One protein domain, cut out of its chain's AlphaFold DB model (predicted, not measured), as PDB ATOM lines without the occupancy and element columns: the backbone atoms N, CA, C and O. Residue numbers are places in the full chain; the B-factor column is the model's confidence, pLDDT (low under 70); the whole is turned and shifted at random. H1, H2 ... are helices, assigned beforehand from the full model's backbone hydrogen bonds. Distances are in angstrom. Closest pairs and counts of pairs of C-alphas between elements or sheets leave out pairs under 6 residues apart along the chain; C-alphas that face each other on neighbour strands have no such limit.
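What this domain is: This is residues 579 to 608 and 738 to 831 of the 1031 residues of a protein of Vitis vinifera (UniProt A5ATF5). Five helices set crosswise make a compact knot, with short H2 in the core and H3, H4 and H5 packed round it. H1, the longest helix, crosses H4 and meets the end of H3 at one side of the knot, while the long link of residues 791 to 808 runs on the side of H2 away from H3. The printed part has 124 residues, with H1, H2, H3, H4 and H5 in that order along the chain, no named strand, and 64 residues in the named helices: the class is all helix. The whole is compact, with a radius of gyration of the C-alphas of 14.1 A, and rounded, spanning 41 by 33 by 31 A.

How they stand to each other: H1, residues 583 to 600, touches H4, residues 777 to 790, with residues 590 to 597 alone; the closest C-alphas are those of Tyr 597 and Ala 783, 5.4 A apart. Their lines are about perpendicular, but only just, at 70.0 degrees. H1 also touches H3, residues 758 to 771, through residues 586 to 590 of H1 and 770 to 771 of H3 alone, about perpendicular at 80 degrees; the closest C-alphas, of Thr 586 and Leu 771, are 5.8 A apart. H2, residues 739 to 748, is the hub and touches three helices. It touches residues 784 to 789 of H4 alone, about perpendicular at 86 degrees, with the C-alphas of Asn 740 and Gly 788 closest at 4.6 A. It touches H3 about perpendicular at 75 degrees, with the C-alphas of Val 742 and Ile 764 closest at 6.6 A. It touches H5, residues 809 to 816, at a steep tilt of 51 degrees, the same way, with the C-alphas of Leu 748 and Ser 809 closest at 5.3 A. H3 and H4 are near each other, while H5 is apart from H1, H3 and H4. Every O i to N i+4 pair is within hydrogen-bond range in H3, H4 and H5; in H1 13 of 14 are, and in H2 5 of 6.

Where its parts are: H1 runs 25.6 A from C-alpha 583 at (37.984, 2.306, -37.518) to C-alpha 600. H3 is 20.2 A long, H4 19.8 A, H2 14.3 A, and H5 10.7 A, ending at C-alpha 816 at (19.945, 9.051, -21.208).

The domain as a whole: The two C-alphas farthest apart, of Thr 608 and Ser 819, are 43.5 A apart. Residues 609 to 737, between H1 and H2, are not printed, and C-alphas 608 and 738 are 21.4 A apart across the cut. The link from H3 to H4 is tight, that from H2 to H3 short, and that from H4 to H5 long. The mean pLDDT of the printed part is 92.2, and no printed residue is under 70.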
ATOM      1  N   GLU A 579      38.552  11.865 -27.749       78.69
ATOM      2  CA  GLU A 579      38.639  10.526 -28.330       78.69
ATOM      3  C   GLU A 579      38.466  10.540 -29.858       78.69
ATOM      4  O   GLU A 579      37.568  11.184 -30.416       78.69
ATOM      5  N   ASP A 580      39.334   9.789 -30.528       87.56
ATOM      6  CA  ASP A 580      39.357   9.642 -31.981       87.56
ATOM      7  C   ASP A 580      38.183   8.807 -32.503       87.56
ATOM      8  O   ASP A 580      37.514   8.081 -31.764       87.56
ATOM      9  N   PHE A 581      37.912   8.898 -33.807       90.00
ATOM     10  CA  PHE A 581      36.969   7.977 -34.435       90.00
ATOM     11  C   PHE A 581      37.577   6.576 -34.537       90.00
ATOM     12  O   PHE A 581      38.663   6.389 -35.093       90.00
ATOM     13  N   GLY A 582      36.854   5.571 -34.037       89.88
ATOM     14  CA  GLY A 582      37.238   4.174 -34.227       89.88
ATOM     15  C   GLY A 582      37.198   3.788 -35.710       89.88
ATOM     16  O   GLY A 582      36.460   4.380 -36.503       89.88
ATOM     17  N   ARG A 583      37.961   2.765 -36.114       90.06
ATOM     18  CA  ARG A 583      37.984   2.306 -37.518       90.06
ATOM     19  C   ARG A 583      36.598   1.860 -38.000       90.06
ATOM     20  O   ARG A 583      36.156   2.290 -39.063       90.06
ATOM     21  N   ASP A 584      35.896   1.062 -37.200       92.00
ATOM     22  CA  ASP A 584      34.560   0.555 -37.544       92.00
ATOM     23  C   ASP A 584      33.496   1.657 -37.513       92.00
ATOM     24  O   ASP A 584      32.598   1.689 -38.353       92.00
ATOM     25  N   GLU A 585      33.617   2.592 -36.566       93.25
ATOM     26  CA  GLU A 585      32.776   3.791 -36.475       93.25
ATOM     27  C   GLU A 585      32.923   4.644 -37.744       93.25
ATOM     28  O   GLU A 585      31.929   5.002 -38.373       93.25
ATOM     29  N   THR A 586      34.163   4.881 -38.177       94.50
ATOM     30  CA  THR A 586      34.489   5.645 -39.388       94.50
ATOM     31  C   THR A 586      33.891   5.009 -40.642       94.50
ATOM     32  O   THR A 586      33.270   5.701 -41.450       94.50
ATOM     33  N   LEU A 587      34.038   3.690 -40.813       94.88
ATOM     34  CA  LEU A 587      33.500   2.977 -41.978       94.88
ATOM     35  C   LEU A 587      31.967   3.030 -42.029       94.88
ATOM     36  O   LEU A 587      31.402   3.261 -43.100       94.88
ATOM     37  N   LYS A 588      31.296   2.880 -40.880       95.31
ATOM     38  CA  LYS A 588      29.834   3.011 -40.784       95.31
ATOM     39  C   LYS A 588      29.370   4.424 -41.128       95.31
ATOM     40  O   LYS A 588      28.462   4.573 -41.941       95.31
ATOM     41  N   ILE A 589      30.026   5.448 -40.575       96.25
ATOM     42  CA  ILE A 589      29.716   6.854 -40.878       96.25
ATOM     43  C   ILE A 589      29.858   7.120 -42.378       96.25
ATOM     44  O   ILE A 589      28.945   7.684 -42.975       96.25
ATOM     45  N   ARG A 590      30.959   6.683 -43.008       97.06
ATOM     46  CA  ARG A 590      31.184   6.851 -44.454       97.06
ATOM     47  C   ARG A 590      30.092   6.195 -45.290       97.06
ATOM     48  O   ARG A 590      29.501   6.869 -46.132       97.06
ATOM     49  N   ALA A 591      29.797   4.921 -45.035       96.25
ATOM     50  CA  ALA A 591      28.799   4.176 -45.794       96.25
ATOM     51  C   ALA A 591      27.394   4.790 -45.662       96.25
ATOM     52  O   ALA A 591      26.746   5.064 -46.673       96.25
ATOM     53  N   SER A 592      26.947   5.068 -44.432       96.75
ATOM     54  CA  SER A 592      25.619   5.639 -44.184       96.75
ATOM     55  C   SER A 592      25.482   7.055 -44.740       96.75
ATOM     56  O   SER A 592      24.457   7.391 -45.337       96.75
ATOM     57  N   LEU A 593      26.510   7.893 -44.571       97.19
ATOM     58  CA  LEU A 593      26.473   9.282 -45.020       97.19
ATOM     59  C   LEU A 593      26.486   9.389 -46.550       97.19
ATOM     60  O   LEU A 593      25.699  10.158 -47.099       97.19
ATOM     61  N   LEU A 594      27.329   8.608 -47.235       97.12
ATOM     62  CA  LEU A 594      27.377   8.587 -48.702       97.12
ATOM     63  C   LEU A 594      26.091   8.002 -49.300       97.12
ATOM     64  O   LEU A 594      25.520   8.610 -50.202       97.12
ATOM     65  N   GLY A 595      25.583   6.891 -48.752       96.94
ATOM     66  CA  GLY A 595      24.320   6.298 -49.208       96.94
ATOM     67  C   GLY A 595      23.130   7.247 -49.046       96.94
ATOM     68  O   GLY A 595      22.291   7.365 -49.938       96.94
ATOM     69  N   TRP A 596      23.081   7.995 -47.939       97.44
ATOM     70  CA  TRP A 596      22.086   9.050 -47.754       97.44
ATOM     71  C   TRP A 596      22.272  10.206 -48.740       97.44
ATOM     72  O   TRP A 596      21.287  10.683 -49.309       97.44
ATOM     73  N   TYR A 597      23.509  10.655 -48.959       96.38
ATOM     74  CA  TYR A 597      23.804  11.784 -49.838       96.38
ATOM     75  C   TYR A 597      23.431  11.504 -51.293       96.38
ATOM     76  O   TYR A 597      22.833  12.364 -51.940       96.38
ATOM     77  N   ASP A 598      23.695  10.296 -51.789       94.38
ATOM     78  CA  ASP A 598      23.340   9.907 -53.156       94.38
ATOM     79  C   ASP A 598      21.827   9.987 -53.418       94.38
ATOM     80  O   ASP A 598      21.418  10.362 -54.518       94.38
ATOM     81  N   LEU A 599      21.003   9.729 -52.396       94.88
ATOM     82  CA  LEU A 599      19.541   9.797 -52.476       94.88
ATOM     83  C   LEU A 599      18.964  11.194 -52.185       94.88
ATOM     84  O   LEU A 599      17.894  11.524 -52.693       94.88
ATOM     85  N   ASN A 600      19.631  12.004 -51.353       94.56
ATOM     86  CA  ASN A 600      19.046  13.222 -50.767       94.56
ATOM     87  C   ASN A 600      19.755  14.532 -51.151       94.56
ATOM     88  O   ASN A 600      19.305  15.607 -50.740       94.56
ATOM     89  N   LYS A 601      20.858  14.493 -51.910       92.50
ATOM     90  CA  LYS A 601      21.577  15.710 -52.320       92.50
ATOM     91  C   LYS A 601      20.673  16.655 -53.110       92.50
ATOM     92  O   LYS A 601      20.020  16.266 -54.077       92.50
ATOM     93  N   ARG A 602      20.672  17.937 -52.734       92.06
ATOM     94  CA  ARG A 602      19.969  18.971 -53.507       92.06
ATOM     95  C   ARG A 602      20.619  19.151 -54.875       92.06
ATOM     96  O   ARG A 602      21.849  19.195 -54.976       92.06
ATOM     97  N   ASN A 603      19.782  19.346 -55.891       89.81
ATOM     98  CA  ASN A 603      20.221  19.733 -57.223       89.81
ATOM     99  C   ASN A 603      20.624  21.216 -57.212       89.81
ATOM    100  O   ASN A 603      19.777  22.095 -57.041       89.81
ATOM    101  N   LEU A 604      21.927  21.479 -57.312       92.12
ATOM    102  CA  LEU A 604      22.509  22.820 -57.295       92.12
ATOM    103  C   LEU A 604      23.354  23.003 -58.560       92.12
ATOM    104  O   LEU A 604      24.071  22.067 -58.917       92.12
ATOM    105  N   PRO A 605      23.345  24.189 -59.200       91.62
ATOM    106  CA  PRO A 605      24.015  24.393 -60.487       91.62
ATOM    107  C   PRO A 605      25.485  23.960 -60.490       91.62
ATOM    108  O   PRO A 605      25.902  23.214 -61.367       91.62
ATOM    109  N   TRP A 606      26.235  24.330 -59.449       91.56
ATOM    110  CA  TRP A 606      27.655  24.003 -59.277       91.56
ATOM    111  C   TRP A 606      27.940  22.543 -58.896       91.56
ATOM    112  O   TRP A 606      29.096  22.122 -58.893       91.56
ATOM    113  N   ARG A 607      26.915  21.748 -58.559       88.69
ATOM    114  CA  ARG A 607      27.062  20.306 -58.301       88.69
ATOM    115  C   ARG A 607      26.906  19.476 -59.568       88.69
ATOM    116  O   ARG A 607      27.522  18.413 -59.641       88.69
ATOM    117  N   THR A 608      26.147  19.959 -60.550       78.38
ATOM    118  CA  THR A 608      25.933  19.279 -61.834       78.38
ATOM    119  C   THR A 608      27.277  19.028 -62.515       78.38
ATOM    120  O   THR A 608      28.073  19.965 -62.596       78.38
ATOM    121  N   ASP A 738      33.440  23.703 -42.456       92.12
ATOM    122  CA  ASP A 738      32.649  24.930 -42.308       92.12
ATOM    123  C   ASP A 738      31.848  24.939 -40.990       92.12
ATOM    124  O   ASP A 738      31.950  24.049 -40.143       92.12
ATOM    125  N   GLY A 739      30.990  25.947 -40.804       91.00
ATOM    126  CA  GLY A 739      30.105  26.016 -39.639       91.00
ATOM    127  C   GLY A 739      29.079  24.874 -39.551       91.00
ATOM    128  O   GLY A 739      28.549  24.620 -38.464       91.00
ATOM    129  N   ASN A 740      28.772  24.191 -40.661       94.12
ATOM    130  CA  ASN A 740      27.915  23.006 -40.672       94.12
ATOM    131  C   ASN A 740      28.676  21.790 -40.146       94.12
ATOM    132  O   ASN A 740      28.207  21.155 -39.200       94.12
ATOM    133  N   VAL A 741      29.873  21.543 -40.669       95.88
ATOM    134  CA  VAL A 741      30.761  20.449 -40.261       95.88
ATOM    135  C   VAL A 741      31.184  20.591 -38.800       95.88
ATOM    136  O   VAL A 741      31.074  19.626 -38.046       95.88
ATOM    137  N   VAL A 742      31.553  21.799 -38.351       95.31
ATOM    138  CA  VAL A 742      31.847  22.085 -36.930       95.31
ATOM    139  C   VAL A 742      30.704  21.633 -36.025       95.31
ATOM    140  O   VAL A 742      30.935  20.999 -35.000       95.31
ATOM    141  N   ARG A 743      29.458  21.938 -36.403       95.38
ATOM    142  CA  ARG A 743      28.280  21.566 -35.614       95.38
ATOM    143  C   ARG A 743      28.026  20.064 -35.630       95.38
ATOM    144  O   ARG A 743      27.689  19.514 -34.586       95.38
ATOM    145  N   VAL A 744      28.172  19.417 -36.786       96.88
ATOM    146  CA  VAL A 744      28.006  17.962 -36.908       96.88
ATOM    147  C   VAL A 744      29.050  17.240 -36.056       96.88
ATOM    148  O   VAL A 744      28.669  16.447 -35.203       96.88
ATOM    149  N   ILE A 745      30.336  17.567 -36.200       96.25
ATOM    150  CA  ILE A 745      31.425  16.922 -35.447       96.25
ATOM    151  C   ILE A 745      31.299  17.191 -33.946       96.25
ATOM    152  O   ILE A 745      31.436  16.266 -33.147       96.25
ATOM    153  N   ALA A 746      30.963  18.422 -33.546       95.19
ATOM    154  CA  ALA A 746      30.756  18.740 -32.136       95.19
ATOM    155  C   ALA A 746      29.618  17.921 -31.504       95.19
ATOM    156  O   ALA A 746      29.709  17.565 -30.334       95.19
ATOM    157  N   ARG A 747      28.567  17.592 -32.268       95.56
ATOM    158  CA  ARG A 747      27.471  16.721 -31.811       95.56
ATOM    159  C   ARG A 747      27.841  15.239 -31.847       95.56
ATOM    160  O   ARG A 747      27.477  14.513 -30.928       95.56
ATOM    161  N   LEU A 748      28.588  14.802 -32.863       95.31
ATOM    162  CA  LEU A 748      29.059  13.421 -32.960       95.31
ATOM    163  C   LEU A 748      29.974  13.053 -31.791       95.31
ATOM    164  O   LEU A 748      29.781  11.993 -31.221       95.31
ATOM    165  N   LYS A 749      30.902  13.937 -31.399       94.25
ATOM    166  CA  LYS A 749      31.889  13.685 -30.328       94.25
ATOM    167  C   LYS A 749      31.635  14.458 -29.024       94.25
ATOM    168  O   LYS A 749      32.538  14.592 -28.209       94.25
ATOM    169  N   ALA A 750      30.433  15.007 -28.834       92.19
ATOM    170  CA  ALA A 750      30.052  15.766 -27.633       92.19
ATOM    171  C   ALA A 750      31.063  16.851 -27.198       92.19
ATOM    172  O   ALA A 750      31.329  17.055 -26.013       92.19
ATOM    173  N   ILE A 751      31.602  17.598 -28.166       91.56
ATOM    174  CA  ILE A 751      32.593  18.654 -27.924       91.56
ATOM    175  C   ILE A 751      31.881  19.901 -27.388       91.56
ATOM    176  O   ILE A 751      31.252  20.648 -28.142       91.56
ATOM    177  N   SER A 752      31.996  20.142 -26.080       86.06
ATOM    178  CA  SER A 752      31.417  21.309 -25.395       86.06
ATOM    179  C   SER A 752      32.311  22.556 -25.438       86.06
ATOM    180  O   SER A 752      31.877  23.645 -25.071       86.06
ATOM    181  N   SER A 753      33.560  22.444 -25.894       86.00
ATOM    182  CA  SER A 753      34.464  23.592 -25.997       86.00
ATOM    183  C   SER A 753      33.975  24.618 -27.024       86.00
ATOM    184  O   SER A 753      33.343  24.279 -28.027       86.00
ATOM    185  N   ASN A 754      34.298  25.897 -26.807       85.88
ATOM    186  CA  ASN A 754      33.897  26.955 -27.730       85.88
ATOM    187  C   ASN A 754      34.560  26.747 -29.116       85.88
ATOM    188  O   ASN A 754      35.791  26.740 -29.220       85.88
ATOM    189  N   PRO A 755      33.761  26.633 -30.198       85.06
ATOM    190  CA  PRO A 755      34.239  26.249 -31.527       85.06
ATOM    191  C   PRO A 755      35.123  27.303 -32.210       85.06
ATOM    192  O   PRO A 755      35.657  27.043 -33.285       85.06
ATOM    193  N   LYS A 756      35.264  28.503 -31.628       83.69
ATOM    194  CA  LYS A 756      36.167  29.547 -32.131       83.69
ATOM    195  C   LYS A 756      37.574  29.488 -31.538       83.69
ATOM    196  O   LYS A 756      38.432  30.218 -32.023       83.69
ATOM    197  N   HIS A 757      37.828  28.675 -30.510       86.75
ATOM    198  CA  HIS A 757      39.193  28.515 -30.007       86.75
ATOM    199  C   HIS A 757      40.054  27.754 -31.016       86.75
ATOM    200  O   HIS A 757      39.631  26.733 -31.563       86.75
ATOM    201  N   SER A 758      41.285  28.229 -31.222       86.81
ATOM    202  CA  SER A 758      42.234  27.653 -32.180       86.81
ATOM    203  C   SER A 758      42.539  26.174 -31.898       86.81
ATOM    204  O   SER A 758      42.643  25.385 -32.831       86.81
ATOM    205  N   ALA A 759      42.609  25.760 -30.629       88.81
ATOM    206  CA  ALA A 759      42.785  24.354 -30.257       88.81
ATOM    207  C   ALA A 759      41.569  23.490 -30.642       88.81
ATOM    208  O   ALA A 759      41.714  22.455 -31.291       88.81
ATOM    209  N   THR A 760      40.356  23.941 -30.309       88.69
ATOM    210  CA  THR A 760      39.112  23.220 -30.623       88.69
ATOM    211  C   THR A 760      38.915  23.079 -32.127       88.69
ATOM    212  O   THR A 760      38.590  21.991 -32.597       88.69
ATOM    213  N   ILE A 761      39.156  24.143 -32.901       90.75
ATOM    214  CA  ILE A 761      39.014  24.069 -34.357       90.75
ATOM    215  C   ILE A 761      40.073  23.137 -34.965       90.75
ATOM    216  O   ILE A 761      39.711  22.309 -35.793       90.75
ATOM    217  N   LYS A 762      41.338  23.169 -34.505       91.75
ATOM    218  CA  LYS A 762      42.386  22.221 -34.940       91.75
ATOM    219  C   LYS A 762      41.971  20.765 -34.688       91.75
ATOM    220  O   LYS A 762      42.117  19.931 -35.579       91.75
ATOM    221  N   ASN A 763      41.371  20.476 -33.533       91.81
ATOM    222  CA  ASN A 763      40.845  19.143 -33.224       91.81
ATOM    223  C   ASN A 763      39.688  18.743 -34.148       91.81
ATOM    224  O   ASN A 763      39.665  17.619 -34.640       91.81
ATOM    225  N   ILE A 764      38.763  19.657 -34.449       94.19
ATOM    226  CA  ILE A 764      37.669  19.393 -35.396       94.19
ATOM    227  C   ILE A 764      38.214  19.113 -36.805       94.19
ATOM    228  O   ILE A 764      37.737  18.191 -37.458       94.19
ATOM    229  N   TRP A 765      39.225  19.855 -37.264       95.25
ATOM    230  CA  TRP A 765      39.898  19.595 -38.546       95.25
ATOM    231  C   TRP A 765      40.566  18.219 -38.582       95.25
ATOM    232  O   TRP A 765      40.428  17.497 -39.568       95.25
ATOM    233  N   ARG A 766      41.236  17.828 -37.494       95.00
ATOM    234  CA  ARG A 766      41.846  16.500 -37.344       95.00
ATOM    235  C   ARG A 766      40.798  15.384 -37.410       95.00
ATOM    236  O   ARG A 766      40.965  14.439 -38.173       95.00
ATOM    237  N   LEU A 767      39.702  15.527 -36.664       95.31
ATOM    238  CA  LEU A 767      38.578  14.586 -36.648       95.31
ATOM    239  C   LEU A 767      37.878  14.494 -38.012       95.31
ATOM    240  O   LEU A 767      37.564  13.401 -38.472       95.31
ATOM    241  N   ALA A 768      37.684  15.625 -38.694       96.44
ATOM    242  CA  ALA A 768      37.174  15.636 -40.061       96.44
ATOM    243  C   ALA A 768      38.107  14.857 -40.997       96.44
ATOM    244  O   ALA A 768      37.632  14.037 -41.775       96.44
ATOM    245  N   GLY A 769      39.426  15.052 -40.875       95.19
ATOM    246  CA  GLY A 769      40.431  14.338 -41.669       95.19
ATOM    247  C   GLY A 769      40.387  12.819 -41.492       95.19
ATOM    248  O   GLY A 769      40.588  12.093 -42.458       95.19
ATOM    249  N   GLN A 770      40.053  12.330 -40.293       94.75
ATOM    250  CA  GLN A 770      39.838  10.895 -40.052       94.75
ATOM    251  C   GLN A 770      38.603  10.364 -40.791       94.75
ATOM    252  O   GLN A 770      38.604   9.236 -41.285       94.75
ATOM    253  N   LEU A 771      37.550  11.177 -40.895       95.69
ATOM    254  CA  LEU A 771      36.282  10.770 -41.489       95.69
ATOM    255  C   LEU A 771      36.274  10.789 -43.021       95.69
ATOM    256  O   LEU A 771      35.553   9.977 -43.598       95.69
ATOM    257  N   VAL A 772      37.060  11.657 -43.668       96.69
ATOM    258  CA  VAL A 772      37.082  11.798 -45.138       96.69
ATOM    259  C   VAL A 772      37.261  10.449 -45.823       96.69
ATOM    260  O   VAL A 772      38.189   9.701 -45.519       96.69
ATOM    261  N   ASP A 773      36.360  10.137 -46.755       96.25
ATOM    262  CA  ASP A 773      36.448   8.914 -47.540       96.25
ATOM    263  C   ASP A 773      37.596   9.000 -48.568       96.25
ATOM    264  O   ASP A 773      37.611   9.937 -49.366       96.25
ATOM    265  N   PRO A 774      38.547   8.046 -48.592       94.19
ATOM    266  CA  PRO A 774      39.661   8.069 -49.542       94.19
ATOM    267  C   PRO A 774      39.248   7.890 -51.008       94.19
ATOM    268  O   PRO A 774      39.991   8.301 -51.894       94.19
ATOM    269  N   CYS A 775      38.097   7.266 -51.280       93.44
ATOM    270  CA  CYS A 775      37.641   6.963 -52.639       93.44
ATOM    271  C   CYS A 775      36.756   8.080 -53.211       93.44
ATOM    272  O   CYS A 775      36.822   8.382 -54.404       93.44
ATOM    273  N   LYS A 776      35.916   8.691 -52.368       93.69
ATOM    274  CA  LYS A 776      34.979   9.764 -52.719       93.69
ATOM    275  C   LYS A 776      35.100  10.962 -51.760       93.69
ATOM    276  O   LYS A 776      34.114  11.331 -51.114       93.69
ATOM    277  N   PRO A 777      36.274  11.615 -51.658       95.88
ATOM    278  CA  PRO A 777      36.489  12.667 -50.664       95.88
ATOM    279  C   PRO A 777      35.610  13.900 -50.899       95.88
ATOM    280  O   PRO A 777      35.048  14.446 -49.950       95.88
ATOM    281  N   GLY A 778      35.427  14.309 -52.159       94.12
ATOM    282  CA  GLY A 778      34.558  15.427 -52.529       94.12
ATOM    283  C   GLY A 778      33.093  15.197 -52.162       94.12
ATOM    284  O   GLY A 778      32.486  16.046 -51.508       94.12
ATOM    285  N   ASP A 779      32.537  14.037 -52.524       95.38
ATOM    286  CA  ASP A 779      31.156  13.682 -52.177       95.38
ATOM    287  C   ASP A 779      30.985  13.553 -50.665       95.38
ATOM    288  O   ASP A 779      29.994  14.038 -50.127       95.38
ATOM    289  N   PHE A 780      31.960  12.972 -49.960       97.75
ATOM    290  CA  PHE A 780      31.918  12.862 -48.505       97.75
ATOM    291  C   PHE A 780      31.908  14.240 -47.824       97.75
ATOM    292  O   PHE A 780      31.065  14.503 -46.964       97.75
ATOM    293  N   ASN A 781      32.803  15.148 -48.231       97.31
ATOM    294  CA  ASN A 781      32.843  16.515 -47.706       97.31
ATOM    295  C   ASN A 781      31.522  17.251 -47.974       97.31
ATOM    296  O   ASN A 781      30.961  17.879 -47.071       97.31
ATOM    297  N   GLN A 782      30.982  17.138 -49.193       95.94
ATOM    298  CA  GLN A 782      29.684  17.724 -49.524       95.94
ATOM    299  C   GLN A 782      28.540  17.096 -48.725       95.94
ATOM    300  O   GLN A 782      27.671  17.831 -48.258       95.94
ATOM    301  N   ALA A 783      28.555  15.781 -48.511       97.25
ATOM    302  CA  ALA A 783      27.565  15.072 -47.713       97.25
ATOM    303  C   ALA A 783      27.567  15.532 -46.254       97.25
ATOM    304  O   ALA A 783      26.503  15.758 -45.676       97.25
ATOM    305  N   LEU A 784      28.747  15.743 -45.669       97.12
ATOM    306  CA  LEU A 784      28.880  16.221 -44.293       97.12
ATOM    307  C   LEU A 784      28.364  17.661 -44.134       97.12
ATOM    308  O   LEU A 784      27.648  17.969 -43.174       97.12
ATOM    309  N   MET A 785      28.656  18.529 -45.108       95.62
ATOM    310  CA  MET A 785      28.088  19.880 -45.173       95.62
ATOM    311  C   MET A 785      26.562  19.849 -45.372       95.62
ATOM    312  O   MET A 785      25.835  20.569 -44.680       95.62
ATOM    313  N   GLU A 786      26.062  18.992 -46.268       95.62
ATOM    314  CA  GLU A 786      24.633  18.834 -46.573       95.62
ATOM    315  C   GLU A 786      23.849  18.320 -45.362       95.62
ATOM    316  O   GLU A 786      22.772  18.843 -45.058       95.62
ATOM    317  N   LEU A 787      24.412  17.357 -44.626       97.19
ATOM    318  CA  LEU A 787      23.848  16.836 -43.385       97.19
ATOM    319  C   LEU A 787      23.664  17.960 -42.366       97.19
ATOM    320  O   LEU A 787      22.587  18.104 -41.787       97.19
ATOM    321  N   GLY A 788      24.693  18.786 -42.164       95.81
ATOM    322  CA  GLY A 788      24.596  19.945 -41.282       95.81
ATOM    323  C   GLY A 788      23.557  20.959 -41.767       95.81
ATOM    324  O   GLY A 788      22.801  21.497 -40.954       95.81
ATOM    325  N   ALA A 789      23.482  21.207 -43.074       92.94
ATOM    326  CA  ALA A 789      22.567  22.188 -43.650       92.94
ATOM    327  C   ALA A 789      21.085  21.773 -43.576       92.94
ATOM    328  O   ALA A 789      20.234  22.637 -43.363       92.94
ATOM    329  N   THR A 790      20.774  20.484 -43.744       94.44
ATOM    330  CA  THR A 790      19.395  19.996 -43.957       94.44
ATOM    331  C   THR A 790      18.820  19.219 -42.773       94.44
ATOM    332  O   THR A 790      17.657  19.418 -42.428       94.44
ATOM    333  N   ILE A 791      19.626  18.383 -42.109       96.62
ATOM    334  CA  ILE A 791      19.165  17.482 -41.041       96.62
ATOM    335  C   ILE A 791      19.646  17.966 -39.677       96.62
ATOM    336  O   ILE A 791      18.848  18.266 -38.789       96.62
ATOM    337  N   CYS A 792      20.959  18.092 -39.503       96.81
ATOM    338  CA  CYS A 792      21.601  18.469 -38.250       96.81
ATOM    339  C   CYS A 792      21.621  20.003 -38.099       96.81
ATOM    340  O   CYS A 792      22.672  20.629 -37.960       96.81
ATOM    341  N   THR A 793      20.446  20.635 -38.147       95.19
ATOM    342  CA  THR A 793      20.307  22.101 -38.140       95.19
ATOM    343  C   THR A 793      20.582  22.717 -36.755       95.19
ATOM    344  O   THR A 793      20.560  22.010 -35.739       95.19
ATOM    345  N   PRO A 794      20.856  24.035 -36.657       91.88
ATOM    346  CA  PRO A 794      21.185  24.676 -35.380       91.88
ATOM    347  C   PRO A 794      20.080  24.603 -34.319       91.88
ATOM    348  O   PRO A 794      20.384  24.354 -33.160       91.88
ATOM    349  N   LEU A 795      18.815  24.822 -34.702       90.56
ATOM    350  CA  LEU A 795      17.705  24.988 -33.750       90.56
ATOM    351  C   LEU A 795      16.785  23.769 -33.642       90.56
ATOM    352  O   LEU A 795      16.224  23.536 -32.578       90.56
ATOM    353  N   LYS A 796      16.578  23.035 -34.739       91.88
ATOM    354  CA  LYS A 796      15.642  21.903 -34.802       91.88
ATOM    355  C   LYS A 796      16.262  20.766 -35.620       91.88
ATOM    356  O   LYS A 796      15.901  20.603 -36.787       91.88
ATOM    357  N   PRO A 797      17.255  20.043 -35.071       95.31
ATOM    358  CA  PRO A 797      17.839  18.910 -35.771       95.31
ATOM    359  C   PRO A 797      16.828  17.761 -35.888       95.31
ATOM    360  O   PRO A 797      16.127  17.453 -34.926       95.31
ATOM    361  N   ILE A 798      16.756  17.122 -37.058       96.31
ATOM    362  CA  ILE A 798      15.854  15.987 -37.323       96.31
ATOM    363  C   ILE A 798      16.615  14.684 -37.043       96.31
ATOM    364  O   ILE A 798      16.972  13.944 -37.955       96.31
ATOM    365  N   CYS A 799      16.927  14.430 -35.769       95.19
ATOM    366  CA  CYS A 799      17.796  13.316 -35.372       95.19
ATOM    367  C   CYS A 799      17.251  11.939 -35.783       95.19
ATOM    368  O   CYS A 799      18.038  11.065 -36.115       95.19
ATOM    369  N   SER A 800      15.927  11.767 -35.837       93.69
ATOM    370  CA  SER A 800      15.275  10.514 -36.250       93.69
ATOM    371  C   SER A 800      15.480  10.151 -37.723       93.69
ATOM    372  O   SER A 800      15.329   8.993 -38.087       93.69
ATOM    373  N   ALA A 801      15.801  11.131 -38.572       94.06
ATOM    374  CA  ALA A 801      16.095  10.934 -39.992       94.06
ATOM    375  C   ALA A 801      17.598  11.084 -40.297       94.06
ATOM    376  O   ALA A 801      17.994  11.164 -41.458       94.06
ATOM    377  N   CYS A 802      18.438  11.193 -39.262       96.75
ATOM    378  CA  CYS A 802      19.872  11.377 -39.423       96.75
ATOM    379  C   CYS A 802      20.539  10.039 -39.770       96.75
ATOM    380  O   CYS A 802      20.447   9.115 -38.971       96.75
ATOM    381  N   PRO A 803      21.275   9.927 -40.893       96.62
ATOM    382  CA  PRO A 803      21.919   8.672 -41.301       96.62
ATOM    383  C   PRO A 803      23.038   8.211 -40.355       96.62
ATOM    384  O   PRO A 803      23.497   7.079 -40.448       96.62
ATOM    385  N   VAL A 804      23.499   9.097 -39.468       96.38
ATOM    386  CA  VAL A 804      24.580   8.848 -38.504       96.38
ATOM    387  C   VAL A 804      24.113   9.064 -37.058       96.38
ATOM    388  O   VAL A 804      24.905   9.425 -36.188       96.38
ATOM    389  N   SER A 805      22.806   8.916 -36.797       95.19
ATOM    390  CA  SER A 805      22.218   9.040 -35.452       95.19
ATOM    391  C   SER A 805      22.874   8.099 -34.447       95.19
ATOM    392  O   SER A 805      23.201   8.522 -33.341       95.19
ATOM    393  N   ASP A 806      23.130   6.860 -34.860       93.12
ATOM    394  CA  ASP A 806      23.619   5.790 -33.987       93.12
ATOM    395  C   ASP A 806      25.063   6.029 -33.519       93.12
ATOM    396  O   ASP A 806      25.498   5.462 -32.521       93.12
ATOM    397  N   GLN A 807      25.813   6.874 -34.234       94.81
ATOM    398  CA  GLN A 807      27.177   7.283 -33.880       94.81
ATOM    399  C   GLN A 807      27.218   8.658 -33.192       94.81
ATOM    400  O   GLN A 807      28.294   9.197 -32.945       94.81
ATOM    401  N   CYS A 808      26.067   9.269 -32.897       95.62
ATOM    402  CA  CYS A 808      26.008  10.603 -32.311       95.62
ATOM    403  C   CYS A 808      26.044  10.543 -30.780       95.62
ATOM    404  O   CYS A 808      25.018  10.293 -30.138       95.62
ATOM    405  N   SER A 809      27.199  10.854 -30.176       93.88
ATOM    406  CA  SER A 809      27.351  10.839 -28.715       93.88
ATOM    407  C   SER A 809      26.353  11.760 -28.011       93.88
ATOM    408  O   SER A 809      25.748  11.357 -27.022       93.88
ATOM    409  N   VAL A 810      26.107  12.971 -28.528       92.81
ATOM    410  CA  VAL A 810      25.158  13.900 -27.883       92.81
ATOM    411  C   VAL A 810      23.718  13.391 -27.959       92.81
ATOM    412  O   VAL A 810      22.956  13.609 -27.019       92.81
ATOM    413  N   LEU A 811      23.332  12.699 -29.038       94.12
ATOM    414  CA  LEU A 811      21.998  12.099 -29.130       94.12
ATOM    415  C   LEU A 811      21.827  11.025 -28.048       94.12
ATOM    416  O   LEU A 811      20.898  11.124 -27.249       94.12
ATOM    417  N   SER A 812      22.785  10.099 -27.947       93.31
ATOM    418  CA  SER A 812      22.802   9.055 -26.913       93.31
ATOM    419  C   SER A 812      22.781   9.637 -25.487       93.31
ATOM    420  O   SER A 812      22.027   9.182 -24.619       93.31
ATOM    421  N   MET A 813      23.541  10.714 -25.246       91.06
ATOM    422  CA  MET A 813      23.526  11.434 -23.967       91.06
ATOM    423  C   MET A 813      22.168  12.082 -23.678       91.06
ATOM    424  O   MET A 813      21.711  12.016 -22.538       91.06
ATOM    425  N   SER A 814      21.519  12.683 -24.680       91.31
ATOM    426  CA  SER A 814      20.211  13.338 -24.524       91.31
ATOM    427  C   SER A 814      19.069  12.354 -24.250       91.31
ATOM    428  O   SER A 814      18.133  12.680 -23.521       91.31
ATOM    429  N   GLU A 815      19.163  11.133 -24.785       89.44
ATOM    430  CA  GLU A 815      18.219  10.044 -24.503       89.44
ATOM    431  C   GLU A 815      18.383   9.517 -23.071       89.44
ATOM    432  O   GLU A 815      17.396   9.189 -22.414       89.44
ATOM    433  N   SER A 816      19.621   9.506 -22.564       87.38
ATOM    434  CA  SER A 816      19.945   9.051 -21.208       87.38
ATOM    435  C   SER A 816      19.688  10.121 -20.135       87.38
ATOM    436  O   SER A 816      19.272   9.803 -19.022       87.38
ATOM    437  N   HIS A 817      19.927  11.399 -20.449       85.38
ATOM    438  CA  HIS A 817      19.833  12.525 -19.516       85.38
ATOM    439  C   HIS A 817      18.934  13.633 -20.073       85.38
ATOM    440  O   HIS A 817      19.328  14.404 -20.944       85.38
ATOM    441  N   ARG A 818      17.746  13.801 -19.476       81.62
ATOM    442  CA  ARG A 818      16.733  14.784 -19.913       81.62
ATOM    443  C   ARG A 818      17.186  16.253 -19.839       81.62
ATOM    444  O   ARG A 818      16.526  17.119 -20.407       81.62
ATOM    445  N   SER A 819      18.263  16.551 -19.112       82.88
ATOM    446  CA  SER A 819      18.831  17.898 -18.974       82.88
ATOM    447  C   SER A 819      19.760  18.308 -20.121       82.88
ATOM    448  O   SER A 819      20.054  19.497 -20.224       82.88
ATOM    449  N   ILE A 820      20.216  17.370 -20.958       86.56
ATOM    450  CA  ILE A 820      21.151  17.629 -22.060       86.56
ATOM    451  C   ILE A 820      20.379  17.593 -23.375       86.56
ATOM    452  O   ILE A 820      19.739  16.592 -23.697       86.56
ATOM    453  N   LEU A 821      20.449  18.666 -24.161       89.06
ATOM    454  CA  LEU A 821      19.814  18.731 -25.474       89.06
ATOM    455  C   LEU A 821      20.864  18.737 -26.586       89.06
ATOM    456  O   LEU A 821      21.904  19.384 -26.496       89.06
ATOM    457  N   VAL A 822      20.544  18.109 -27.721       90.81
ATOM    458  CA  VAL A 822      21.388  18.160 -28.934       90.81
ATOM    459  C   VAL A 822      21.643  19.601 -29.402       90.81
ATOM    460  O   VAL A 822      22.672  19.908 -30.008       90.81
ATOM    461  N   THR A 823      20.719  20.513 -29.099       91.81
ATOM    462  CA  THR A 823      20.830  21.943 -29.405       91.81
ATOM    463  C   THR A 823      21.845  22.693 -28.547       91.81
ATOM    464  O   THR A 823      22.217  23.802 -28.929       91.81
ATOM    465  N   ASP A 824      22.314  22.107 -27.446       88.69
ATOM    466  CA  ASP A 824      23.329  22.714 -26.574       88.69
ATOM    467  C   ASP A 824      24.734  22.640 -27.201       88.69
ATOM    468  O   ASP A 824      25.645  23.364 -26.798       88.69
ATOM    469  N   TYR A 825      24.889  21.818 -28.247       91.56
ATOM    470  CA  TYR A 825      26.137  21.600 -28.969       91.56
ATOM    471  C   TYR A 825      26.059  22.128 -30.418       91.56
ATOM    472  O   TYR A 825      25.099  21.822 -31.145       91.56
ATOM    473  N   PRO A 826      27.081  22.867 -30.897       90.25
ATOM    474  CA  PRO A 826      28.212  23.406 -30.136       90.25
ATOM    475  C   PRO A 826      27.783  24.587 -29.255       90.25
ATOM    476  O   PRO A 826      26.792  25.262 -29.553       90.25
ATOM    477  N   VAL A 827      28.582  24.893 -28.228       85.62
ATOM    478  CA  VAL A 827      28.314  26.025 -27.332       85.62
ATOM    479  C   VAL A 827      28.179  27.323 -28.129       85.62
ATOM    480  O   VAL A 827      29.022  27.692 -28.956       85.62
ATOM    481  N   LYS A 828      27.067  28.022 -27.890       76.88
ATOM    482  CA  LYS A 828      26.715  29.239 -28.613       76.88
ATOM    483  C   LYS A 828      27.659  30.372 -28.229       76.88
ATOM    484  O   LYS A 828      27.577  30.933 -27.145       76.88
ATOM    485  N   VAL A 829      28.486  30.792 -29.179       77.62
ATOM    486  CA  VAL A 829      29.382  31.933 -28.974       77.62
ATOM    487  C   VAL A 829      28.603  33.248 -29.024       77.62
ATOM    488  O   VAL A 829      27.949  33.556 -30.029       77.62
ATOM    489  N   VAL A 830      28.706  34.052 -27.964       75.44
ATOM    490  CA  VAL A 830      28.136  35.405 -27.920       75.44
ATOM    491  C   VAL A 830      28.821  36.274 -28.981       75.44
ATOM    492  O   VAL A 830      30.045  36.305 -29.112       75.44
ATOM    493  N   LYS A 831      28.028  36.957 -29.815       70.62
ATOM    494  CA  LYS A 831      28.559  37.873 -30.835       70.62
ATOM    495  C   LYS A 831      28.941  39.202 -30.180       70.62
ATOM    496  O   LYS A 831      28.163  39.738 -29.397       70.62
TER     497      LYS A 831